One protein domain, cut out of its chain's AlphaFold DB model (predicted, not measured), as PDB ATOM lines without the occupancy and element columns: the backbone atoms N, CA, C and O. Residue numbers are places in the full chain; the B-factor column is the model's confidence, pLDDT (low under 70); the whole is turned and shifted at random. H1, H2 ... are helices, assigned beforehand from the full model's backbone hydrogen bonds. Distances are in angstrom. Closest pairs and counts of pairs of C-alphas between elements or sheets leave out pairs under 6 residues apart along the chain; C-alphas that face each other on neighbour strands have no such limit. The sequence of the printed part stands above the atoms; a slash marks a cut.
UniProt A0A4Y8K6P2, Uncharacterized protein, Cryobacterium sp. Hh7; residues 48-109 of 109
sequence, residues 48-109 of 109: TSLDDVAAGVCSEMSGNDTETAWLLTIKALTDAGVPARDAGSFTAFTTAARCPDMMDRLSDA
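What this domain is: This is residues 48 to 109 of the 109 residues of an uncharacterized protein of Cryobacterium sp. Hh7 (UniProt A0A4Y8K6P2). Three helices of similar length, H1, H2 and H3, pack round a small core with their centres in a triangle, and the short H4 caps the end where H1 ends, H2 begins and H3 ends. H1 and H2 make a helical hairpin, while H3 crosses both at large angles. The printed part has 62 residues with four named helices, H1, H2, H3 and H4 in that order along the chain, and no named strand; the class is all helix. It is compact, with a radius of gyration of the C-alphas of 10.6 A, and rounded, spanning 30 by 22 by 19 A.

Where its parts are: H1 is residues 48 to 62, beginning at C-alpha 48 at (-15.995, -40.118, 8.102) and measuring 21.2 A from first to last C-alpha. H2 is residues 66 to 79 and measures 19.7 A, beginning at C-alpha 66 at (0.529, -55.749, -4.414). H3 is residues 84 to 98 and measures 20.4 A. H4 is residues 101 to 107 and measures 10.7 A, ending at C-alpha 107 at (6.997, -57.282, 3.146).

How they stand to each other: H2 and H3 are the hub, touching three other helices each. H1 touches H2 with its residues 57 to 62 alone; the closest C-alphas, those of Met 61 and Ala 69, are 4.9 A apart. The two form a helical hairpin, running opposite ways at a steep tilt of 38 degrees, only just past shallow. H1 touches H3 with its residues 54 to 58 alone, about perpendicular at 84 degrees, with the C-alphas of Ala 54 and Thr 94 closest at 5.6 A. H2 touches H3 at a steep tilt of 53 degrees, opposite ways, the closest C-alphas being those of Ile 74 and Ala 87 at 5.5 A. H2 touches H4 with its residues 66 to 67 alone, about perpendicular at 78 degrees; the closest C-alphas are those of Thr 66 and Arg 105, 6.5 A apart. H3 and H4 only just touch, only at the corner by their link, with 3 pairs of C-alphas within 8 A, the closest being Thr 95 and Met 103 at 6.5 A. H1 and H4 are close but not clearly touching, with the C-alphas of Met 61 and Met 102 closest at 7.4 A. Every backbone O i to N i+4 pair is within hydrogen-bond range in H1, H2 and H3; in H4 it is 2 of 3.

The domain as a whole: The two C-alphas farthest apart are those of Thr 48 and Asp 108, at 31.7 A. The printed part has no cut, and the links H1 to H2, H2 to H3 and H3 to H4 are tight. The mean pLDDT of the printed part is 86.3, and residues 103 to 109, which end at the chain's last residue, are under 70.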
ATOM      1  N   THR A  48     -15.177 -39.437   9.121       94.62
ATOM      2  CA  THR A  48     -15.995 -40.118   8.102       94.62
ATOM      3  C   THR A  48     -15.428 -39.974   6.689       94.62
ATOM      4  O   THR A  48     -15.485 -40.908   5.900       94.62
ATOM      5  N   SER A  49     -14.856 -38.813   6.358       95.56
ATOM      6  CA  SER A  49     -14.213 -38.595   5.060       95.56
ATOM      7  C   SER A  49     -12.869 -39.315   4.965       95.56
ATOM      8  O   SER A  49     -12.514 -39.780   3.887       95.56
ATOM      9  N   LEU A  50     -12.123 -39.420   6.070       95.62
ATOM     10  CA  LEU A  50     -10.897 -40.221   6.119       95.62
ATOM     11  C   LEU A  50     -11.208 -41.705   5.911       95.62
ATOM     12  O   LEU A  50     -10.496 -42.369   5.160       95.62
ATOM     13  N   ASP A  51     -12.296 -42.199   6.502       95.44
ATOM     14  CA  ASP A  51     -12.749 -43.580   6.330       95.44
ATOM     15  C   ASP A  51     -13.198 -43.872   4.894       95.44
ATOM     16  O   ASP A  51     -12.849 -44.920   4.351       95.44
ATOM     17  N   ASP A  52     -13.895 -42.937   4.241       94.94
ATOM     18  CA  ASP A  52     -14.287 -43.079   2.833       94.94
ATOM     19  C   ASP A  52     -13.060 -43.191   1.909       94.94
ATOM     20  O   ASP A  52     -13.008 -44.051   1.024       94.94
ATOM     21  N   VAL A  53     -12.037 -42.355   2.129       93.88
ATOM     22  CA  VAL A  53     -10.782 -42.415   1.357       93.88
ATOM     23  C   VAL A  53     -10.025 -43.710   1.672       93.88
ATOM     24  O   VAL A  53      -9.521 -44.367   0.759       93.88
ATOM     25  N   ALA A  54      -9.983 -44.113   2.943       93.88
ATOM     26  CA  ALA A  54      -9.320 -45.334   3.382       93.88
ATOM     27  C   ALA A  54      -9.966 -46.606   2.803       93.88
ATOM     28  O   ALA A  54      -9.270 -47.532   2.381       93.88
ATOM     29  N   ALA A  55     -11.297 -46.640   2.709       91.88
ATOM     30  CA  ALA A  55     -12.025 -47.727   2.061       91.88
ATOM     31  C   ALA A  55     -11.656 -47.847   0.572       91.88
ATOM     32  O   ALA A  55     -11.479 -48.959   0.070       91.88
ATOM     33  N   GLY A  56     -11.471 -46.713  -0.117       88.94
ATOM     34  CA  GLY A  56     -10.984 -46.679  -1.499       88.94
ATOM     35  C   GLY A  56      -9.594 -47.303  -1.652       88.94
ATOM     36  O   GLY A  56      -9.395 -48.151  -2.522       88.94
ATOM     37  N   VAL A  57      -8.660 -46.955  -0.760       90.31
ATOM     38  CA  VAL A  57      -7.301 -47.529  -0.716       90.31
ATOM     39  C   VAL A  57      -7.343 -49.053  -0.551       90.31
ATOM     40  O   VAL A  57      -6.752 -49.780  -1.352       90.31
ATOM     41  N   CYS A  58      -8.067 -49.564   0.450       88.25
ATOM     42  CA  CYS A  58      -8.137 -51.010   0.678       88.25
ATOM     43  C   CYS A  58      -8.849 -51.752  -0.469       88.25
ATOM     44  O   CYS A  58      -8.453 -52.867  -0.815       88.25
ATOM     45  N   SER A  59      -9.858 -51.132  -1.094       87.69
ATOM     46  CA  SER A  59     -10.544 -51.694  -2.262       87.69
ATOM     47  C   SER A  59      -9.582 -51.888  -3.437       87.69
ATOM     48  O   SER A  59      -9.519 -52.987  -3.991       87.69
ATOM     49  N   GLU A  60      -8.789 -50.871  -3.782       83.50
ATOM     50  CA  GLU A  60      -7.833 -50.960  -4.895       83.50
ATOM     51  C   GLU A  60      -6.716 -51.980  -4.643       83.50
ATOM     52  O   GLU A  60      -6.333 -52.732  -5.546       83.50
ATOM     53  N   MET A  61      -6.245 -52.086  -3.396       78.25
ATOM     54  CA  MET A  61      -5.241 -53.083  -3.005       78.25
ATOM     55  C   MET A  61      -5.742 -54.531  -3.064       78.25
ATOM     56  O   MET A  61      -4.953 -55.449  -3.299       78.25
ATOM     57  N   SER A  62      -7.047 -54.759  -2.899       78.50
ATOM     58  CA  SER A  62      -7.631 -56.105  -2.955       78.50
ATOM     59  C   SER A  62      -7.771 -56.670  -4.378       78.50
ATOM     60  O   SER A  62      -7.872 -57.885  -4.545       78.50
ATOM     61  N   GLY A  63      -7.759 -55.810  -5.404       71.44
ATOM     62  CA  GLY A  63      -8.063 -56.182  -6.790       71.44
ATOM     63  C   GLY A  63      -6.861 -56.507  -7.683       71.44
ATOM     64  O   GLY A  63      -7.063 -57.014  -8.784       71.44
ATOM     65  N   ASN A  64      -5.629 -56.228  -7.243       71.94
ATOM     66  CA  ASN A  64      -4.425 -56.271  -8.085       71.94
ATOM     67  C   ASN A  64      -3.234 -56.977  -7.392       71.94
ATOM     68  O   ASN A  64      -3.282 -57.325  -6.203       71.94
ATOM     69  N   ASP A  65      -2.140 -57.202  -8.134       82.50
ATOM     70  CA  ASP A  65      -0.848 -57.534  -7.521       82.50
ATOM     71  C   ASP A  65      -0.374 -56.379  -6.622       82.50
ATOM     72  O   ASP A  65      -0.685 -55.219  -6.881       82.50
ATOM     73  N   THR A  66       0.319 -56.694  -5.526       77.38
ATOM     74  CA  THR A  66       0.529 -55.749  -4.414       77.38
ATOM     75  C   THR A  66       1.297 -54.499  -4.841       77.38
ATOM     76  O   THR A  66       0.930 -53.388  -4.463       77.38
ATOM     77  N   GLU A  67       2.342 -54.677  -5.652       81.88
ATOM     78  CA  GLU A  67       3.192 -53.587  -6.132       81.88
ATOM     79  C   GLU A  67       2.415 -52.656  -7.074       81.88
ATOM     80  O   GLU A  67       2.392 -51.438  -6.878       81.88
ATOM     81  N   THR A  68       1.698 -53.222  -8.051       85.44
ATOM     82  CA  THR A  68       0.860 -52.439  -8.965       85.44
ATOM     83  C   THR A  68      -0.268 -51.746  -8.213       85.44
ATOM     84  O   THR A  68      -0.527 -50.569  -8.460       85.44
ATOM     85  N   ALA A  69      -0.915 -52.423  -7.262       85.69
ATOM     86  CA  ALA A  69      -2.011 -51.845  -6.492       85.69
ATOM     87  C   ALA A  69      -1.556 -50.654  -5.641       85.69
ATOM     88  O   ALA A  69      -2.243 -49.632  -5.577       85.69
ATOM     89  N   TRP A  70      -0.372 -50.760  -5.031       87.06
ATOM     90  CA  TRP A  70       0.237 -49.675  -4.271       87.06
ATOM     91  C   TRP A  70       0.494 -48.448  -5.154       87.06
ATOM     92  O   TRP A  70       0.077 -47.334  -4.825       87.06
ATOM     93  N   LEU A  71       1.118 -48.654  -6.319       89.50
ATOM     94  CA  LEU A  71       1.397 -47.579  -7.273       89.50
ATOM     95  C   LEU A  71       0.114 -46.944  -7.828       89.50
ATOM     96  O   LEU A  71       0.043 -45.719  -7.942       89.50
ATOM     97  N   LEU A  72      -0.904 -47.748  -8.146       90.38
ATOM     98  CA  LEU A  72      -2.198 -47.260  -8.627       90.38
ATOM     99  C   LEU A  72      -2.953 -46.473  -7.554       90.38
ATOM    100  O   LEU A  72      -3.550 -45.448  -7.874       90.38
ATOM    101  N   THR A  73      -2.870 -46.891  -6.291       91.81
ATOM    102  CA  THR A  73      -3.492 -46.180  -5.166       91.81
ATOM    103  C   THR A  73      -2.856 -44.810  -4.960       91.81
ATOM    104  O   THR A  73      -3.558 -43.796  -4.921       91.81
ATOM    105  N   ILE A  74      -1.519 -44.749  -4.905       93.50
ATOM    106  CA  ILE A  74      -0.802 -43.472  -4.810       93.50
ATOM    107  C   ILE A  74      -1.147 -42.595  -6.011       93.50
ATOM    108  O   ILE A  74      -1.455 -41.417  -5.835       93.50
ATOM    109  N   LYS A  75      -1.161 -43.168  -7.222       94.25
ATOM    110  CA  LYS A  75      -1.549 -42.441  -8.431       94.25
ATOM    111  C   LYS A  75      -2.957 -41.854  -8.311       94.25
ATOM    112  O   LYS A  75      -3.113 -40.664  -8.566       94.25
ATOM    113  N   ALA A  76      -3.949 -42.642  -7.900       92.56
ATOM    114  CA  ALA A  76      -5.332 -42.193  -7.764       92.56
ATOM    115  C   ALA A  76      -5.467 -41.029  -6.766       92.56
ATOM    116  O   ALA A  76      -6.123 -40.032  -7.069       92.56
ATOM    117  N   LEU A  77      -4.782 -41.106  -5.621       94.88
ATOM    118  CA  LEU A  77      -4.738 -40.012  -4.644       94.88
ATOM    119  C   LEU A  77      -4.064 -38.762  -5.231       94.88
ATOM    120  O   LEU A  77      -4.579 -37.654  -5.084       94.88
ATOM    121  N   THR A  78      -2.949 -38.919  -5.949       97.00
ATOM    122  CA  THR A  78      -2.272 -37.775  -6.581       97.00
ATOM    123  C   THR A  78      -3.076 -37.148  -7.718       97.00
ATOM    124  O   THR A  78      -3.097 -35.924  -7.839       97.00
ATOM    125  N   ASP A  79      -3.797 -37.949  -8.507       96.81
ATOM    126  CA  ASP A  79      -4.705 -37.465  -9.551       96.81
ATOM    127  C   ASP A  79      -5.885 -36.680  -8.937       96.81
ATOM    128  O   ASP A  79      -6.401 -35.751  -9.559       96.81
ATOM    129  N   ALA A  80      -6.269 -36.999  -7.693       93.00
ATOM    130  CA  ALA A  80      -7.256 -36.261  -6.901       93.00
ATOM    131  C   ALA A  80      -6.689 -35.006  -6.201       93.00
ATOM    132  O   ALA A  80      -7.419 -34.310  -5.494       93.00
ATOM    133  N   GLY A  81      -5.407 -34.687  -6.405       95.81
ATOM    134  CA  GLY A  81      -4.761 -33.485  -5.876       95.81
ATOM    135  C   GLY A  81      -4.054 -33.665  -4.532       95.81
ATOM    136  O   GLY A  81      -3.543 -32.681  -3.995       95.81
ATOM    137  N   VAL A  82      -3.974 -34.890  -4.000       96.50
ATOM    138  CA  VAL A  82      -3.185 -35.173  -2.794       96.50
ATOM    139  C   VAL A  82      -1.691 -35.055  -3.140       96.50
ATOM    140  O   VAL A  82      -1.235 -35.674  -4.106       96.50
ATOM    141  N   PRO A  83      -0.880 -34.303  -2.376       96.88
ATOM    142  CA  PRO A  83       0.566 -34.288  -2.560       96.88
ATOM    143  C   PRO A  83       1.146 -35.705  -2.499       96.88
ATOM    144  O   PRO A  83       0.794 -36.477  -1.614       96.88
ATOM    145  N   ALA A  84       2.080 -36.049  -3.391       93.12
ATOM    146  CA  ALA A  84       2.618 -37.414  -3.486       93.12
ATOM    147  C   ALA A  84       3.191 -37.950  -2.160       93.12
ATOM    148  O   ALA A  84       3.068 -39.137  -1.863       93.12
ATOM    149  N   ARG A  85       3.783 -37.064  -1.348       93.38
ATOM    150  CA  ARG A  85       4.254 -37.395   0.001       93.38
ATOM    151  C   ARG A  85       3.100 -37.841   0.901       93.38
ATOM    152  O   ARG A  85       3.174 -38.920   1.480       93.38
ATOM    153  N   ASP A  86       2.049 -37.033   0.986       96.00
ATOM    154  CA  ASP A  86       0.882 -37.296   1.830       96.00
ATOM    155  C   ASP A  86       0.104 -38.511   1.316       96.00
ATOM    156  O   ASP A  86      -0.339 -39.326   2.113       96.00
ATOM    157  N   ALA A  87       0.016 -38.701  -0.004       95.94
ATOM    158  CA  ALA A  87      -0.602 -39.874  -0.616       95.94
ATOM    159  C   ALA A  87       0.105 -41.175  -0.203       95.94
ATOM    160  O   ALA A  87      -0.553 -42.134   0.201       95.94
ATOM    161  N   GLY A  88       1.440 -41.204  -0.258       93.81
ATOM    162  CA  GLY A  88       2.224 -42.364   0.172       93.81
ATOM    163  C   GLY A  88       2.067 -42.656   1.666       93.81
ATOM    164  O   GLY A  88       1.814 -43.798   2.044       93.81
ATOM    165  N   SER A  89       2.161 -41.627   2.515       95.62
ATOM    166  CA  SER A  89       1.984 -41.779   3.966       95.62
ATOM    167  C   SER A  89       0.566 -42.207   4.340       95.62
ATOM    168  O   SER A  89       0.404 -43.139   5.121       95.62
ATOM    169  N   PHE A  90      -0.457 -41.592   3.746       95.62
ATOM    170  CA  PHE A  90      -1.853 -41.944   3.996       95.62
ATOM    171  C   PHE A  90      -2.162 -43.378   3.560       95.62
ATOM    172  O   PHE A  90      -2.831 -44.107   4.291       95.62
ATOM    173  N   THR A  91      -1.632 -43.803   2.406       94.06
ATOM    174  CA  THR A  91      -1.747 -45.194   1.942       94.06
ATOM    175  C   THR A  91      -1.126 -46.138   2.970       94.06
ATOM    176  O   THR A  91      -1.794 -47.064   3.405       94.06
ATOM    177  N   ALA A  92       0.088 -45.856   3.459       91.50
ATOM    178  CA  ALA A  92       0.747 -46.681   4.475       91.50
ATOM    179  C   ALA A  92      -0.046 -46.784   5.789       91.50
ATOM    180  O   ALA A  92      -0.251 -47.889   6.291       91.50
ATOM    181  N   PHE A  93      -0.520 -45.657   6.331       93.38
ATOM    182  CA  PHE A  93      -1.316 -45.649   7.565       93.38
ATOM    183  C   PHE A  93      -2.633 -46.400   7.383       93.38
ATOM    184  O   PHE A  93      -3.019 -47.194   8.239       93.38
ATOM    185  N   THR A  94      -3.289 -46.203   6.238       93.38
ATOM    186  CA  THR A  94      -4.518 -46.918   5.889       93.38
ATOM    187  C   THR A  94      -4.284 -48.419   5.808       93.38
ATOM    188  O   THR A  94      -5.034 -49.181   6.413       93.38
ATOM    189  N   THR A  95      -3.243 -48.866   5.102       89.81
ATOM    190  CA  THR A  95      -2.917 -50.291   4.986       89.81
ATOM    191  C   THR A  95      -2.661 -50.907   6.358       89.81
ATOM    192  O   THR A  95      -3.209 -51.962   6.662       89.81
ATOM    193  N   ALA A  96      -1.897 -50.222   7.212       88.88
ATOM    194  CA  ALA A  96      -1.571 -50.696   8.553       88.88
ATOM    195  C   ALA A  96      -2.784 -50.751   9.505       88.88
ATOM    196  O   ALA A  96      -2.823 -51.607  10.386       88.88
ATOM    197  N   ALA A  97      -3.767 -49.861   9.341       90.38
ATOM    198  CA  ALA A  97      -4.942 -49.784  10.214       90.38
ATOM    199  C   ALA A  97      -6.147 -50.598   9.713       90.38
ATOM    200  O   ALA A  97      -6.877 -51.199  10.498       90.38
ATOM    201  N   ARG A  98      -6.403 -50.582   8.400       87.12
ATOM    202  CA  ARG A  98      -7.689 -50.993   7.807       87.12
ATOM    203  C   ARG A  98      -7.606 -52.243   6.938       87.12
ATOM    204  O   ARG A  98      -8.606 -52.940   6.791       87.12
ATOM    205  N   CYS A  99      -6.442 -52.540   6.369       85.31
ATOM    206  CA  CYS A  99      -6.232 -53.736   5.553       85.31
ATOM    207  C   CYS A  99      -4.873 -54.398   5.863       85.31
ATOM    208  O   CYS A  99      -4.031 -54.523   4.971       85.31
ATOM    209  N   PRO A 100      -4.664 -54.849   7.120       78.19
ATOM    210  CA  PRO A 100      -3.371 -55.339   7.608       78.19
ATOM    211  C   PRO A 100      -2.856 -56.569   6.851       78.19
ATOM    212  O   PRO A 100      -1.651 -56.694   6.661       78.19
ATOM    213  N   ASP A 101      -3.742 -57.407   6.303       77.69
ATOM    214  CA  ASP A 101      -3.366 -58.546   5.448       77.69
ATOM    215  C   ASP A 101      -2.546 -58.124   4.210       77.69
ATOM    216  O   ASP A 101      -1.843 -58.930   3.601       77.69
ATOM    217  N   MET A 102      -2.640 -56.855   3.797       74.56
ATOM    218  CA  MET A 102      -1.857 -56.310   2.687       74.56
ATOM    219  C   MET A 102      -0.453 -55.862   3.119       74.56
ATOM    220  O   MET A 102       0.428 -55.785   2.266       74.56
ATOM    221  N   MET A 103      -0.210 -55.600   4.411       69.56
ATOM    222  CA  MET A 103       1.141 -55.308   4.912       69.56
ATOM    223  C   MET A 103       2.057 -56.521   4.785       69.56
ATOM    224  O   MET A 103       3.180 -56.374   4.306       69.56
ATOM    225  N   ASP A 104       1.555 -57.712   5.107       65.75
ATOM    226  CA  ASP A 104       2.307 -58.960   4.931       65.75
ATOM    227  C   ASP A 104       2.673 -59.178   3.451       65.75
ATOM    228  O   ASP A 104       3.784 -59.583   3.111       65.75
ATOM    229  N   ARG A 105       1.770 -58.798   2.537       65.00
ATOM    230  CA  ARG A 105       2.015 -58.854   1.089       65.00
ATOM    231  C   ARG A 105       3.029 -57.821   0.588       65.00
ATOM    232  O   ARG A 105       3.576 -58.023  -0.494       65.00
ATOM    233  N   LEU A 106       3.228 -56.714   1.305       60.31
ATOM    234  CA  LEU A 106       4.226 -55.687   0.982       60.31
ATOM    235  C   LEU A 106       5.616 -56.058   1.507       60.31
ATOM    236  O   LEU A 106       6.604 -55.650   0.908       60.31
ATOM    237  N   SER A 107       5.711 -56.820   2.601       59.66
ATOM    238  CA  SER A 107       6.997 -57.282   3.146       59.66
ATOM    239  C   SER A 107       7.652 -58.417   2.351       59.66
ATOM    240  O   SER A 107       8.854 -58.631   2.501       59.66
ATOM    241  N   ASP A 108       6.877 -59.118   1.522       52.88
ATOM    242  CA  ASP A 108       7.335 -60.239   0.687       52.88
ATOM    243  C   ASP A 108       7.680 -59.838  -0.766       52.88
ATOM    244  O   ASP A 108       8.150 -60.682  -1.535       52.88
ATOM    245  N   ALA A 109       7.424 -58.580  -1.148       49.28
ATOM    246  CA  ALA A 109       7.729 -58.007  -2.465       49.28
ATOM    247  C   ALA A 109       9.150 -57.418  -2.509       49.28
ATOM    248  O   ALA A 109       9.838 -57.628  -3.536       49.28
TER     249      ALA A 109